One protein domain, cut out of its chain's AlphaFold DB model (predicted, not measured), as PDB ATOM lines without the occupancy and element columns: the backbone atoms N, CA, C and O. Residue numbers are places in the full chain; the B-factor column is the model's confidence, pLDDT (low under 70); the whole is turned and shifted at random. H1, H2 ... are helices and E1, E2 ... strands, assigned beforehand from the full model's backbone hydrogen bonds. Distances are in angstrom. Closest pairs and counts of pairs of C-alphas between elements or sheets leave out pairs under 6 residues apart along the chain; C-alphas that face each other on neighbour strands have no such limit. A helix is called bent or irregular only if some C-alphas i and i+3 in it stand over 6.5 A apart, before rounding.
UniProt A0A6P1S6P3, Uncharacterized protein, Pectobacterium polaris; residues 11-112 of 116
ATOM      1  N   THR A  11       6.375   9.566 -55.849       77.44
ATOM      2  CA  THR A  11       5.595  10.259 -56.865       77.44
ATOM      3  C   THR A  11       6.556  10.888 -57.862       77.44
ATOM      4  O   THR A  11       7.730  11.130 -57.565       77.44
ATOM      5  N   HIS A  12       6.064  11.163 -59.068       81.31
ATOM      6  CA  HIS A  12       6.827  11.920 -60.058       81.31
ATOM      7  C   HIS A  12       7.374  13.226 -59.455       81.31
ATOM      8  O   HIS A  12       8.554  13.540 -59.603       81.31
ATOM      9  N   ASP A  13       6.543  13.941 -58.700       81.25
ATOM     10  CA  ASP A  13       6.904  15.241 -58.142       81.25
ATOM     11  C   ASP A  13       7.946  15.118 -57.026       81.25
ATOM     12  O   ASP A  13       8.906  15.890 -57.006       81.25
ATOM     13  N   SER A  14       7.835  14.104 -56.156       75.81
ATOM     14  CA  SER A  14       8.856  13.856 -55.131       75.81
ATOM     15  C   SER A  14      10.203  13.485 -55.755       75.81
ATOM     16  O   SER A  14      11.245  13.920 -55.270       75.81
ATOM     17  N   LEU A  15      10.203  12.725 -56.856       82.31
ATOM     18  CA  LEU A  15      11.425  12.384 -57.589       82.31
ATOM     19  C   LEU A  15      12.086  13.624 -58.207       82.31
ATOM     20  O   LEU A  15      13.295  13.803 -58.064       82.31
ATOM     21  N   ILE A  16      11.311  14.500 -58.857       86.69
ATOM     22  CA  ILE A  16      11.836  15.747 -59.433       86.69
ATOM     23  C   ILE A  16      12.444  16.639 -58.348       86.69
ATOM     24  O   ILE A  16      13.513  17.219 -58.559       86.69
ATOM     25  N   GLU A  17      11.805  16.731 -57.184       82.50
ATOM     26  CA  GLU A  17      12.307  17.555 -56.089       82.50
ATOM     27  C   GLU A  17      13.614  17.011 -55.500       82.50
ATOM     28  O   GLU A  17      14.581  17.760 -55.346       82.50
ATOM     29  N   ILE A  18      13.697  15.697 -55.272       83.44
ATOM     30  CA  ILE A  18      14.923  15.019 -54.820       83.44
ATOM     31  C   ILE A  18      16.085  15.289 -55.790       83.44
ATOM     32  O   ILE A  18      17.185  15.649 -55.363       83.44
ATOM     33  N   LEU A  19      15.837  15.187 -57.102       86.81
ATOM     34  CA  LEU A  19      16.847  15.445 -58.133       86.81
ATOM     35  C   LEU A  19      17.323  16.902 -58.139       86.81
ATOM     36  O   LEU A  19      18.521  17.157 -58.277       86.81
ATOM     37  N   ARG A  20      16.407  17.865 -57.970       87.75
ATOM     38  CA  ARG A  20      16.750  19.294 -57.895       87.75
ATOM     39  C   ARG A  20      17.585  19.612 -56.662       87.75
ATOM     40  O   ARG A  20      18.579  20.326 -56.769       87.75
ATOM     41  N   GLN A  21      17.191  19.076 -55.508       82.50
ATOM     42  CA  GLN A  21      17.865  19.333 -54.237       82.50
ATOM     43  C   GLN A  21      19.176  18.555 -54.080       82.50
ATOM     44  O   GLN A  21      19.991  18.923 -53.234       82.50
ATOM     45  N   ARG A  22      19.395  17.501 -54.881       83.19
ATOM     46  CA  ARG A  22      20.546  16.585 -54.783       83.19
ATOM     47  C   ARG A  22      20.699  15.982 -53.382       83.19
ATOM     48  O   ARG A  22      21.811  15.848 -52.875       83.19
ATOM     49  N   ARG A  23      19.575  15.650 -52.749       77.25
ATOM     50  CA  ARG A  23      19.532  15.035 -51.415       77.25
ATOM     51  C   ARG A  23      19.116  13.570 -51.515       77.25
ATOM     52  O   ARG A  23      18.481  13.202 -52.501       77.25
ATOM     53  N   PRO A  24      19.454  12.728 -50.527       74.75
ATOM     54  CA  PRO A  24      18.900  11.384 -50.441       74.75
ATOM     55  C   PRO A  24      17.373  11.424 -50.353       74.75
ATOM     56  O   PRO A  24      16.795  12.379 -49.830       74.75
ATOM     57  N   ALA A  25      16.723  10.366 -50.832       76.88
ATOM     58  CA  ALA A  25      15.304  10.173 -50.582       76.88
ATOM     59  C   ALA A  25      15.059  10.024 -49.071       76.88
ATOM     60  O   ALA A  25      15.801   9.326 -48.373       76.88
ATOM     61  N   THR A  26      14.017  10.687 -48.579       74.06
ATOM     62  CA  THR A  26      13.630  10.664 -47.169       74.06
ATOM     63  C   THR A  26      12.365   9.838 -46.969       74.06
ATOM     64  O   THR A  26      11.530   9.729 -47.870       74.06
ATOM     65  N   MET A  27      12.211   9.281 -45.774       66.44
ATOM     66  CA  MET A  27      10.947   8.733 -45.283       66.44
ATOM     67  C   MET A  27       9.898   9.856 -45.138       66.44
ATOM     68  O   MET A  27      10.207  11.045 -45.269       66.44
ATOM     69  N   GLY A  28       8.639   9.492 -44.863       64.88
ATOM     70  CA  GLY A  28       7.543  10.455 -44.659       64.88
ATOM     71  C   GLY A  28       7.741  11.427 -43.482       64.88
ATOM     72  O   GLY A  28       7.030  12.424 -43.393       64.88
ATOM     73  N   ASP A  29       8.712  11.163 -42.610       69.38
ATOM     74  CA  ASP A  29       9.143  12.002 -41.484       69.38
ATOM     75  C   ASP A  29      10.311  12.954 -41.831       69.38
ATOM     76  O   ASP A  29      10.759  13.719 -40.979       69.38
ATOM     77  N   GLY A  30      10.801  12.935 -43.078       73.25
ATOM     78  CA  GLY A  30      11.918  13.765 -43.534       73.25
ATOM     79  C   GLY A  30      13.309  13.218 -43.194       73.25
ATOM     80  O   GLY A  30      14.302  13.853 -43.551       73.25
ATOM     81  N   VAL A  31      13.410  12.045 -42.562       76.62
ATOM     82  CA  VAL A  31      14.694  11.395 -42.258       76.62
ATOM     83  C   VAL A  31      15.208  10.657 -43.502       76.62
ATOM     84  O   VAL A  31      14.431   9.941 -44.145       76.62
ATOM     85  N   PRO A  32      16.490  10.807 -43.894       80.94
ATOM     86  CA  PRO A  32      17.069  10.030 -44.985       80.94
ATOM     87  C   PRO A  32      16.878   8.526 -44.785       80.94
ATOM     88  O   PRO A  32      17.082   7.995 -43.695       80.94
ATOM     89  N   LEU A  33      16.542   7.813 -45.863       75.12
ATOM     90  CA  LEU A  33      16.342   6.358 -45.815       75.12
ATOM     91  C   LEU A  33      17.578   5.585 -45.314       75.12
ATOM     92  O   LEU A  33      17.434   4.455 -44.856       75.12
ATOM     93  N   THR A  34      18.772   6.176 -45.401       81.88
ATOM     94  CA  THR A  34      20.050   5.557 -45.017       81.88
ATOM     95  C   THR A  34      20.425   5.760 -43.551       81.88
ATOM     96  O   THR A  34      21.284   5.036 -43.055       81.88
ATOM     97  N   THR A  35      19.781   6.683 -42.825       84.06
ATOM     98  CA  THR A  35      20.204   7.077 -41.468       84.06
ATOM     99  C   THR A  35      20.281   5.888 -40.508       84.06
ATOM    100  O   THR A  35      21.287   5.716 -39.828       84.06
ATOM    101  N   GLY A  36      19.291   4.988 -40.525       83.12
ATOM    102  CA  GLY A  36      19.306   3.795 -39.664       83.12
ATOM    103  C   GLY A  36      20.488   2.841 -39.905       83.12
ATOM    104  O   GLY A  36      20.868   2.096 -39.004       83.12
ATOM    105  N   TRP A  37      21.076   2.866 -41.104       86.25
ATOM    106  CA  TRP A  37      22.181   2.012 -41.533       86.25
ATOM    107  C   TRP A  37      23.495   2.656 -41.115       86.25
ATOM    108  O   TRP A  37      24.345   1.992 -40.531       86.25
ATOM    109  N   GLU A  38      23.629   3.957 -41.376       87.19
ATOM    110  CA  GLU A  38      24.801   4.760 -41.017       87.19
ATOM    111  C   GLU A  38      25.015   4.807 -39.500       87.19
ATOM    112  O   GLU A  38      26.144   4.713 -39.023       87.19
ATOM    113  N   GLU A  39      23.928   4.910 -38.739       88.88
ATOM    114  CA  GLU A  39      23.965   5.011 -37.280       88.88
ATOM    115  C   GLU A  39      23.884   3.652 -36.573       88.88
ATOM    116  O   GLU A  39      23.970   3.600 -35.346       88.88
ATOM    117  N   ASN A  40      23.693   2.555 -37.318       84.62
ATOM    118  CA  ASN A  40      23.388   1.233 -36.760       84.62
ATOM    119  C   ASN A  40      22.235   1.291 -35.727       84.62
ATOM    120  O   ASN A  40      22.296   0.678 -34.662       84.62
ATOM    121  N   SER A  41      21.195   2.077 -36.031       87.62
ATOM    122  CA  SER A  41      20.091   2.420 -35.120       87.62
ATOM    123  C   SER A  41      18.749   1.787 -35.512       87.62
ATOM    124  O   SER A  41      17.711   2.079 -34.916       87.62
ATOM    125  N   MET A  42      18.748   0.894 -36.507       87.62
ATOM    126  CA  MET A  42      17.551   0.159 -36.918       87.62
ATOM    127  C   MET A  42      16.981  -0.722 -35.803       87.62
ATOM    128  O   MET A  42      17.710  -1.416 -35.096       87.62
ATOM    129  N   SER A  43      15.649  -0.793 -35.732       88.19
ATOM    130  CA  SER A  43      14.974  -1.833 -34.956       88.19
ATOM    131  C   SER A  43      15.119  -3.205 -35.624       88.19
ATOM    132  O   SER A  43      15.201  -3.307 -36.852       88.19
ATOM    133  N   ALA A  44      15.069  -4.274 -34.823       87.44
ATOM    134  CA  ALA A  44      15.098  -5.652 -35.321       87.44
ATOM    135  C   ALA A  44      13.975  -5.934 -36.340       87.44
ATOM    136  O   ALA A  44      14.215  -6.541 -37.380       87.44
ATOM    137  N   GLU A  45      12.761  -5.433 -36.090       86.12
ATOM    138  CA  GLU A  45      11.620  -5.580 -37.005       86.12
ATOM    139  C   GLU A  45      11.880  -4.910 -38.363       86.12
ATOM    140  O   GLU A  45      11.579  -5.476 -39.421       86.12
ATOM    141  N   ARG A  46      12.472  -3.706 -38.356       84.56
ATOM    142  CA  ARG A  46      12.790  -2.986 -39.592       84.56
ATOM    143  C   ARG A  46      13.900  -3.689 -40.365       84.56
ATOM    144  O   ARG A  46      13.759  -3.852 -41.580       84.56
ATOM    145  N   ALA A  47      14.946  -4.137 -39.669       88.44
ATOM    146  CA  ALA A  47      16.024  -4.927 -40.251       88.44
ATOM    147  C   ALA A  47      15.467  -6.204 -40.901       88.44
ATOM    148  O   ALA A  47      15.676  -6.425 -42.091       88.44
ATOM    149  N   GLN A  48      14.644  -6.976 -40.185       88.44
ATOM    150  CA  GLN A  48      14.022  -8.196 -40.708       88.44
ATOM    151  C   GLN A  48      13.131  -7.932 -41.929       88.44
ATOM    152  O   GLN A  48      13.190  -8.670 -42.918       88.44
ATOM    153  N   THR A  49      12.317  -6.875 -41.886       86.69
ATOM    154  CA  THR A  49      11.427  -6.497 -42.993       86.69
ATOM    155  C   THR A  49      12.223  -6.209 -44.263       86.69
ATOM    156  O   THR A  49      11.877  -6.692 -45.344       86.69
ATOM    157  N   ILE A  50      13.308  -5.444 -44.143       87.12
ATOM    158  CA  ILE A  50      14.142  -5.075 -45.287       87.12
ATOM    159  C   ILE A  50      14.961  -6.262 -45.771       87.12
ATOM    160  O   ILE A  50      14.967  -6.520 -46.973       87.12
ATOM    161  N   THR A  51      15.559  -7.038 -44.868       90.94
ATOM    162  CA  THR A  51      16.270  -8.273 -45.213       90.94
ATOM    163  C   THR A  51      15.361  -9.240 -45.971       90.94
ATOM    164  O   THR A  51      15.769  -9.779 -46.995       90.94
ATOM    165  N   SER A  52      14.099  -9.394 -45.563       89.94
ATOM    166  CA  SER A  52      13.119 -10.252 -46.252       89.94
ATOM    167  C   SER A  52      12.720  -9.714 -47.631       89.94
ATOM    168  O   SER A  52      12.579 -10.475 -48.598       89.94
ATOM    169  N   ALA A  53      12.552  -8.394 -47.750       88.12
ATOM    170  CA  ALA A  53      12.279  -7.752 -49.031       88.12
ATOM    171  C   ALA A  53      13.461  -7.924 -49.998       88.12
ATOM    172  O   ALA A  53      13.264  -8.298 -51.157       88.12
ATOM    173  N   MET A  54      14.687  -7.718 -49.511       91.81
ATOM    174  CA  MET A  54      15.913  -7.894 -50.289       91.81
ATOM    175  C   MET A  54      16.181  -9.360 -50.618       91.81
ATOM    176  O   MET A  54      16.597  -9.641 -51.734       91.81
ATOM    177  N   HIS A  55      15.859 -10.303 -49.730       94.19
ATOM    178  CA  HIS A  55      15.905 -11.734 -50.031       94.19
ATOM    179  C   HIS A  55      15.033 -12.065 -51.246       94.19
ATOM    180  O   HIS A  55      15.508 -12.635 -52.225       94.19
ATOM    181  N   SER A  56      13.766 -11.644 -51.214       92.81
ATOM    182  CA  SER A  56      12.811 -11.903 -52.300       92.81
ATOM    183  C   SER A  56      13.255 -11.269 -53.622       92.81
ATOM    184  O   SER A  56      13.087 -11.865 -54.682       92.81
ATOM    185  N   HIS A  57      13.840 -10.071 -53.557       92.50
ATOM    186  CA  HIS A  57      14.408  -9.378 -54.711       92.50
ATOM    187  C   HIS A  57      15.650 -10.095 -55.275       92.50
ATOM    188  O   HIS A  57      15.796 -10.230 -56.488       92.50
ATOM    189  N   SER A  58      16.538 -10.568 -54.402       94.81
ATOM    190  CA  SER A  58      17.862 -11.073 -54.771       94.81
ATOM    191  C   SER A  58      17.896 -12.566 -55.100       94.81
ATOM    192  O   SER A  58      18.786 -12.996 -55.834       94.81
ATOM    193  N   LEU A  59      16.933 -13.362 -54.621       96.00
ATOM    194  CA  LEU A  59      16.951 -14.826 -54.728       96.00
ATOM    195  C   LEU A  59      17.109 -15.331 -56.170       96.00
ATOM    196  O   LEU A  59      17.935 -16.203 -56.434       96.00
ATOM    197  N   ALA A  60      16.351 -14.780 -57.122       97.19
ATOM    198  CA  ALA A  60      16.431 -15.213 -58.520       97.19
ATOM    199  C   ALA A  60      17.824 -14.950 -59.122       97.19
ATOM    200  O   ALA A  60      18.390 -15.812 -59.796       97.19
ATOM    201  N   SER A  61      18.401 -13.783 -58.825       97.50
ATOM    202  CA  SER A  61      19.749 -13.410 -59.257       97.50
ATOM    203  C   SER A  61      20.820 -14.277 -58.597       97.50
ATOM    204  O   SER A  61      21.755 -14.696 -59.274       97.50
ATOM    205  N   ALA A  62      20.666 -14.606 -57.311       97.50
ATOM    206  CA  ALA A  62      21.559 -15.512 -56.591       97.50
ATOM    207  C   ALA A  62      21.591 -16.911 -57.222       97.50
ATOM    208  O   ALA A  62      22.665 -17.453 -57.485       97.50
ATOM    209  N   LEU A  63      20.418 -17.468 -57.540       97.56
ATOM    210  CA  LEU A  63      20.310 -18.759 -58.221       97.56
ATOM    211  C   LEU A  63      20.913 -18.718 -59.631       97.56
ATOM    212  O   LEU A  63      21.637 -19.636 -60.016       97.56
ATOM    213  N   GLY A  64      20.652 -17.651 -60.392       97.75
ATOM    214  CA  GLY A  64      21.239 -17.458 -61.718       97.75
ATOM    215  C   GLY A  64      22.766 -17.355 -61.671       97.75
ATOM    216  O   GLY A  64      23.456 -18.021 -62.444       97.75
ATOM    217  N   LEU A  65      23.306 -16.588 -60.719       96.88
ATOM    218  CA  LEU A  65      24.747 -16.470 -60.513       96.88
ATOM    219  C   LEU A  65      25.369 -17.824 -60.161       96.88
ATOM    220  O   LEU A  65      26.382 -18.196 -60.750       96.88
ATOM    221  N   ALA A  66      24.745 -18.587 -59.261       96.94
ATOM    222  CA  ALA A  66      25.233 -19.903 -58.864       96.94
ATOM    223  C   ALA A  66      25.311 -20.889 -60.039       96.94
ATOM    224  O   ALA A  66      26.219 -21.717 -60.088       96.94
ATOM    225  N   GLN A  67      24.424 -20.785 -61.032       96.75
ATOM    226  CA  GLN A  67      24.508 -21.617 -62.237       96.75
ATOM    227  C   GLN A  67      25.754 -21.291 -63.071       96.75
ATOM    228  O   GLN A  67      26.433 -22.207 -63.539       96.75
ATOM    229  N   GLN A  68      26.091 -20.009 -63.209       96.44
ATOM    230  CA  GLN A  68      27.149 -19.542 -64.111       96.44
ATOM    231  C   GLN A  68      28.537 -19.535 -63.464       96.44
ATOM    232  O   GLN A  68      29.528 -19.849 -64.118       96.44
ATOM    233  N   LEU A  69      28.624 -19.210 -62.176       96.12
ATOM    234  CA  LEU A  69      29.898 -19.012 -61.498       96.12
ATOM    235  C   LEU A  69      30.418 -20.329 -60.913       96.12
ATOM    236  O   LEU A  69      29.727 -21.016 -60.156       96.12
ATOM    237  N   THR A  70      31.643 -20.684 -61.282       96.00
ATOM    238  CA  THR A  70      32.437 -21.727 -60.628       96.00
ATOM    239  C   THR A  70      33.646 -21.041 -60.020       96.00
ATOM    240  O   THR A  70      34.374 -20.332 -60.713       96.00
ATOM    241  N   LEU A  71      33.824 -21.215 -58.720       96.62
ATOM    242  CA  LEU A  71      34.915 -20.610 -57.976       96.62
ATOM    243  C   LEU A  71      36.115 -21.564 -57.925       96.62
ATOM    244  O   LEU A  71      35.931 -22.780 -58.021       96.62
ATOM    245  N   PRO A  72      37.343 -21.039 -57.771       96.69
ATOM    246  CA  PRO A  72      38.512 -21.873 -57.533       96.69
ATOM    247  C   PRO A  72      38.327 -22.738 -56.286       96.69
ATOM    248  O   PRO A  72      37.753 -22.293 -55.291       96.69
ATOM    249  N   GLU A  73      38.843 -23.961 -56.321       94.94
ATOM    250  CA  GLU A  73      38.794 -24.841 -55.156       94.94
ATOM    251  C   GLU A  73      39.550 -24.238 -53.966       94.94
ATOM    252  O   GLU A  73      40.593 -23.603 -54.135       94.94
ATOM    253  N   ASN A  74      39.040 -24.477 -52.754       94.69
ATOM    254  CA  ASN A  74      39.659 -24.056 -51.490       94.69
ATOM    255  C   ASN A  74      39.893 -22.541 -51.363       94.69
ATOM    256  O   ASN A  74      40.740 -22.109 -50.577       94.69
ATOM    257  N   CYS A  75      39.161 -21.718 -52.118       96.62
ATOM    258  CA  CYS A  75      39.181 -20.274 -51.924       96.62
ATOM    259  C   CYS A  75      38.247 -19.843 -50.780       96.62
ATOM    260  O   CYS A  75      37.464 -20.633 -50.243       96.62
ATOM    261  N   GLN A  76      38.360 -18.574 -50.396       97.75
ATOM    262  CA  GLN A  76      37.509 -17.947 -49.392       97.75
ATOM    263  C   GLN A  76      36.785 -16.764 -50.028       97.75
ATOM    264  O   GLN A  76      37.400 -15.967 -50.738       97.75
ATOM    265  N   VAL A  77      35.486 -16.656 -49.768       97.75
ATOM    266  CA  VAL A  77      34.628 -15.573 -50.248       97.75
ATOM    267  C   VAL A  77      34.085 -14.804 -49.055       97.75
ATOM    268  O   VAL A  77      33.560 -15.399 -48.117       97.75
ATOM    269  N   LEU A  78      34.200 -13.478 -49.119       97.94
ATOM    270  CA  LEU A  78      33.574 -12.557 -48.180       97.94
ATOM    271  C   LEU A  78      32.403 -11.850 -48.870       97.94
ATOM    272  O   LEU A  78      32.607 -11.078 -49.805       97.94
ATOM    273  N   ASP A  79      31.193 -12.125 -48.396       96.44
ATOM    274  CA  ASP A  79      29.941 -11.515 -48.841       96.44
ATOM    275  C   ASP A  79      29.626 -10.306 -47.945       96.44
ATOM    276  O   ASP A  79      29.109 -10.445 -46.833       96.44
ATOM    277  N   LEU A  80      30.056  -9.121 -48.391       96.38
ATOM    278  CA  LEU A  80      29.872  -7.850 -47.683       96.38
ATOM    279  C   LEU A  80      28.482  -7.271 -47.967       96.38
ATOM    280  O   LEU A  80      28.152  -7.008 -49.122       96.38
ATOM    281  N   GLY A  81      27.703  -7.005 -46.918       93.81
ATOM    282  CA  GLY A  81      26.301  -6.603 -47.049       93.81
ATOM    283  C   GLY A  81      25.412  -7.750 -47.538       93.81
ATOM    284  O   GLY A  81      24.458  -7.523 -48.285       93.81
ATOM    285  N   GLY A  82      25.771  -8.992 -47.188       93.19
ATOM    286  CA  GLY A  82      25.125 -10.196 -47.711       93.19
ATOM    287  C   GLY A  82      23.678 -10.399 -47.245       93.19
ATOM    288  O   GLY A  82      22.973 -11.254 -47.794       93.19
ATOM    289  N   GLY A  83      23.205  -9.623 -46.264       94.06
ATOM    290  CA  GLY A  83      21.844  -9.671 -45.744       94.06
ATOM    291  C   GLY A  83      21.427 -11.089 -45.366       94.06
ATOM    292  O   GLY A  83      22.073 -11.747 -44.564       94.06
ATOM    293  N   SER A  84      20.374 -11.588 -46.018       94.00
ATOM    294  CA  SER A  84      19.811 -12.942 -45.834       94.00
ATOM    295  C   SER A  84      20.683 -14.109 -46.325       94.00
ATOM    296  O   SER A  84      20.157 -15.189 -46.581       94.00
ATOM    297  N   THR A  85      21.962 -13.871 -46.628       95.44
ATOM    298  CA  THR A  85      22.939 -14.862 -47.119       95.44
ATOM    299  C   THR A  85      22.583 -15.585 -48.432       95.44
ATOM    300  O   THR A  85      23.281 -16.512 -48.849       95.44
ATOM    301  N   CYS A  86      21.534 -15.155 -49.146       96.12
ATOM    302  CA  CYS A  86      20.981 -15.895 -50.287       96.12
ATOM    303  C   CYS A  86      21.987 -16.157 -51.427       96.12
ATOM    304  O   CYS A  86      21.955 -17.231 -52.031       96.12
ATOM    305  N   PHE A  87      22.912 -15.227 -51.691       97.19
ATOM    306  CA  PHE A  87      23.991 -15.410 -52.666       97.19
ATOM    307  C   PHE A  87      25.008 -16.450 -52.201       97.19
ATOM    308  O   PHE A  87      25.292 -17.401 -52.932       97.19
ATOM    309  N   SER A  88      25.518 -16.292 -50.979       97.38
ATOM    310  CA  SER A  88      26.479 -17.214 -50.374       97.38
ATOM    311  C   SER A  88      25.945 -18.647 -50.303       97.38
ATOM    312  O   SER A  88      26.625 -19.572 -50.743       97.38
ATOM    313  N   ILE A  89      24.698 -18.842 -49.856       96.81
ATOM    314  CA  ILE A  89      24.058 -20.167 -49.808       96.81
ATOM    315  C   ILE A  89      23.921 -20.769 -51.212       96.81
ATOM    316  O   ILE A  89      24.279 -21.932 -51.426       96.81
ATOM    317  N   ALA A  90      23.435 -19.993 -52.187       97.19
ATOM    318  CA  ALA A  90      23.271 -20.480 -53.554       97.19
ATOM    319  C   ALA A  90      24.619 -20.891 -54.177       97.19
ATOM    320  O   ALA A  90      24.721 -21.949 -54.802       97.19
ATOM    321  N   LEU A  91      25.677 -20.105 -53.967       97.62
ATOM    322  CA  LEU A  91      27.020 -20.412 -54.461       97.62
ATOM    323  C   LEU A  91      27.645 -21.617 -53.746       97.62
ATOM    324  O   LEU A  91      28.236 -22.471 -54.416       97.62
ATOM    325  N   ALA A  92      27.476 -21.739 -52.429       97.00
ATOM    326  CA  ALA A  92      27.943 -22.880 -51.639       97.00
ATOM    327  C   ALA A  92      27.238 -24.194 -52.023       97.00
ATOM    328  O   ALA A  92      27.780 -25.292 -51.855       97.00
ATOM    329  N   ALA A  93      26.032 -24.123 -52.599       95.44
ATOM    330  CA  ALA A  93      25.353 -25.298 -53.131       95.44
ATOM    331  C   ALA A  93      26.158 -25.974 -54.260       95.44
ATOM    332  O   ALA A  93      26.173 -27.203 -54.326       95.44
ATOM    333  N   LYS A  94      26.871 -25.196 -55.085       95.00
ATOM    334  CA  LYS A  94      27.697 -25.682 -56.205       95.00
ATOM    335  C   LYS A  94      29.190 -25.789 -55.861       95.00
ATOM    336  O   LYS A  94      29.850 -26.717 -56.318       95.00
ATOM    337  N   ASN A  95      29.725 -24.877 -55.050       96.44
ATOM    338  CA  ASN A  95      31.162 -24.740 -54.784       96.44
ATOM    339  C   ASN A  95      31.528 -25.303 -53.397       96.44
ATOM    340  O   ASN A  95      31.775 -24.557 -52.455       96.44
ATOM    341  N   LYS A  96      31.530 -26.635 -53.259       95.06
ATOM    342  CA  LYS A  96      31.623 -27.328 -51.954       95.06
ATOM    343  C   LYS A  96      32.948 -27.174 -51.210       95.06
ATOM    344  O   LYS A  96      32.965 -27.339 -49.996       95.06
ATOM    345  N   SER A  97      34.037 -26.899 -51.920       96.31
ATOM    346  CA  SER A  97      35.363 -26.697 -51.326       96.31
ATOM    347  C   SER A  97      35.638 -25.240 -50.946       96.31
ATOM    348  O   SER A  97      36.722 -24.940 -50.462       96.31
ATOM    349  N   VAL A  98      34.692 -24.324 -51.170       97.94
ATOM    350  CA  VAL A  98      34.865 -22.894 -50.895       97.94
ATOM    351  C   VAL A  98      34.293 -22.547 -49.527       97.94
ATOM    352  O   VAL A  98      33.183 -22.959 -49.187       97.94
ATOM    353  N   ALA A  99      35.038 -21.755 -48.756       97.56
ATOM    354  CA  ALA A  99      34.552 -21.185 -47.507       97.56
ATOM    355  C   ALA A  99      33.891 -19.826 -47.768       97.56
ATOM    356  O   ALA A  99      34.464 -18.970 -48.442       97.56
ATOM    357  N   PHE A 100      32.700 -19.625 -47.213       97.56
ATOM    358  CA  PHE A 100      31.953 -18.377 -47.326       97.56
ATOM    359  C   PHE A 100      31.814 -17.740 -45.948       97.56
ATOM    360  O   PHE A 100      31.394 -18.399 -44.997       97.56
ATOM    361  N   THR A 101      32.136 -16.455 -45.870       97.19
ATOM    362  CA  THR A 101      31.902 -15.604 -44.705       97.19
ATOM    363  C   THR A 101      30.963 -14.492 -45.131       97.19
ATOM    364  O   THR A 101      31.230 -13.821 -46.125       97.19
ATOM    365  N   VAL A 102      29.887 -14.271 -44.381       96.12
ATOM    366  CA  VAL A 102      28.990 -13.130 -44.600       96.12
ATOM    367  C   VAL A 102      29.259 -12.093 -43.521       96.12
ATOM    368  O   VAL A 102      29.401 -12.440 -42.349       96.12
ATOM    369  N   ALA A 103      29.352 -10.828 -43.921       95.44
ATOM    370  CA  ALA A 103      29.467  -9.711 -42.997       95.44
ATOM    371  C   ALA A 103      28.414  -8.657 -43.326       95.44
ATOM    372  O   ALA A 103      28.327  -8.183 -44.458       95.44
ATOM    373  N   ASP A 104      27.648  -8.270 -42.316       93.75
ATOM    374  CA  ASP A 104      26.629  -7.231 -42.389       93.75
ATOM    375  C   ASP A 104      26.597  -6.454 -41.061       93.75
ATOM    376  O   ASP A 104      27.407  -6.701 -40.158       93.75
ATOM    377  N   LEU A 105      25.684  -5.495 -40.935       92.94
ATOM    378  CA  LEU A 105      25.432  -4.807 -39.674       92.94
ATOM    379  C   LEU A 105      25.033  -5.819 -38.585       92.94
ATOM    380  O   LEU A 105      24.286  -6.754 -38.884       92.94
ATOM    381  N   PRO A 106      25.444  -5.621 -37.315       91.69
ATOM    382  CA  PRO A 106      25.144  -6.564 -36.235       91.69
ATOM    383  C   PRO A 106      23.663  -6.948 -36.157       91.69
ATOM    384  O   PRO A 106      23.334  -8.126 -36.119       91.69
ATOM    385  N   ILE A 107      22.764  -5.963 -36.268       91.31
ATOM    386  CA  ILE A 107      21.314  -6.187 -36.205       91.31
ATOM    387  C   ILE A 107      20.765  -7.033 -37.367       91.31
ATOM    388  O   ILE A 107      19.722  -7.671 -37.232       91.31
ATOM    389  N   VAL A 108      21.448  -7.041 -38.516       91.44
ATOM    390  CA  VAL A 108      21.094  -7.873 -39.674       91.44
ATOM    391  C   VAL A 108      21.579  -9.302 -39.453       91.44
ATOM    392  O   VAL A 108      20.818 -10.237 -39.694       91.44
ATOM    393  N   CYS A 109      22.798  -9.466 -38.929       90.00
ATOM    394  CA  CYS A 109      23.351 -10.769 -38.561       90.00
ATOM    395  C   CYS A 109      22.539 -11.451 -37.444       90.00
ATOM    396  O   CYS A 109      22.309 -12.653 -37.508       90.00
ATOM    397  N   ASP A 110      22.064 -10.690 -36.453       81.75
ATOM    398  CA  ASP A 110      21.284 -11.215 -35.321       81.75
ATOM    399  C   ASP A 110      19.877 -11.690 -35.734       81.75
ATOM    400  O   ASP A 110      19.289 -12.568 -35.098       81.75
ATOM    401  N   GLY A 111      19.312 -11.106 -36.796       62.78
ATOM    402  CA  GLY A 111      17.979 -11.440 -37.303       62.78
ATOM    403  C   GLY A 111      17.921 -12.722 -38.140       62.78
ATOM    404  O   GLY A 111      16.830 -13.264 -38.337       62.78
ATOM    405  N   ASP A 112      19.064 -13.225 -38.614       54.16
ATOM    406  CA  ASP A 112      19.165 -14.414 -39.468       54.16
ATOM    407  C   ASP A 112      19.419 -15.681 -38.628       54.16
ATOM    408  O   ASP A 112      20.436 -16.359 -38.736       54.16
TER     409      ASP A 112
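AT A GLANCE: This is residues 11 to 112 of the 116 residues of an uncharacterized protein of Pectobacterium polaris (UniProt A0A6P1S6P3). A long bent helix, H3, runs along one side of a small body in which H4 packs between the second arm of H3 and a parallel pair of strands, E1 and E2, while the short helix H5 packs on the first arm of H3. Away from this body, H1 lies at the far end of a long link, and the short H2 comes just before H3. The printed part has 102 residues, with five named helices and two named strands in the order H1, H2, H3, E1, H4, E2, H5; the sheet is E1 beside E2, parallel, and the class is mostly helix. The whole is loose, with a radius of gyration of the C-alphas of 17.1 A, and elongated, spanning 49 by 28 by 20 A.

HOW THE PARTS SIT: H1, residues 12 to 21, touches no helix. H2, residues 35 to 38, touches no helix either, and H1 and H2 are apart. H3, residues 44 to 68, was assigned as one helix by its hydrogen bonds but is bent: C-alphas 57 and 60 are 7.3 A apart. Its arms, H3a with residues 44 to 57 and H3b with residues 60 to 68, stand at a steep tilt of 53 degrees. E1, residues 76 to 80, and E2, residues 99 to 103, are parallel neighbour strands with 18 degrees between their directions; the C-alphas of Leu 78 and Thr 101 face each other at 4.9 A. Across the pair, N 79 and O 101 are 2.8 A apart and N 101 and O 77 are 2.9 A apart, both within hydrogen-bond range. Between these strands in the chain comes H4, residues 86 to 94, and E1, H4 and E2 form a strand-helix-strand unit, two parallel neighbour strands joined through a helix, with a right-handed crossover. The closest C-alphas of H4 and E2 are those of Ser 88 and Phe 100, 6.4 A apart. H3b and H4 touch, with C-alphas of Ala 62 and Phe 87 closest at 4.6 A, and they run the same way at a shallow tilt of 28 degrees. H3a and H4 are close but not clearly touching, with His 55 and Cys 86 closest at 6.6 A between C-alphas. H5, residues 106 to 111, touches H3a, where the C-alphas of Ala 47 and Val 108 are closest at 5.9 A; their lines are about perpendicular, at 75 degrees. H4 and H5 are apart. Every O i to N i+4 pair is within hydrogen-bond range in H1, H3a, H3b and H5; in H4 it is 4 of 5, and H2 is too short for such a pair.

IN THESE COORDINATES: H1 begins at C-alpha 12, at (6.827, 11.920, -60.058), and is 14.5 A from first to last C-alpha; H2 measures 5.2 A. H3a begins at C-alpha 44, at (15.098, -5.652, -35.321), and measures 19.8 A, and H3b 12.8 A. E1 measures 12.8 A, H4 13.3 A and E2 13.3 A. H5 measures 8.7 A and ends at C-alpha 111, at (17.979, -11.440, -37.303).

THE WHOLE: The two C-alphas farthest apart are those of Asp 13 and Asn 74, at 51.6 A. The printed part has no cut. The link from H1 to H2, residues 22 to 34, is long, and the link from H3 to E1 is short. The mean pLDDT of the printed part is 89.1, and residues 27 to 29 and 111 to 112 are under 70, where the model's confidence is low.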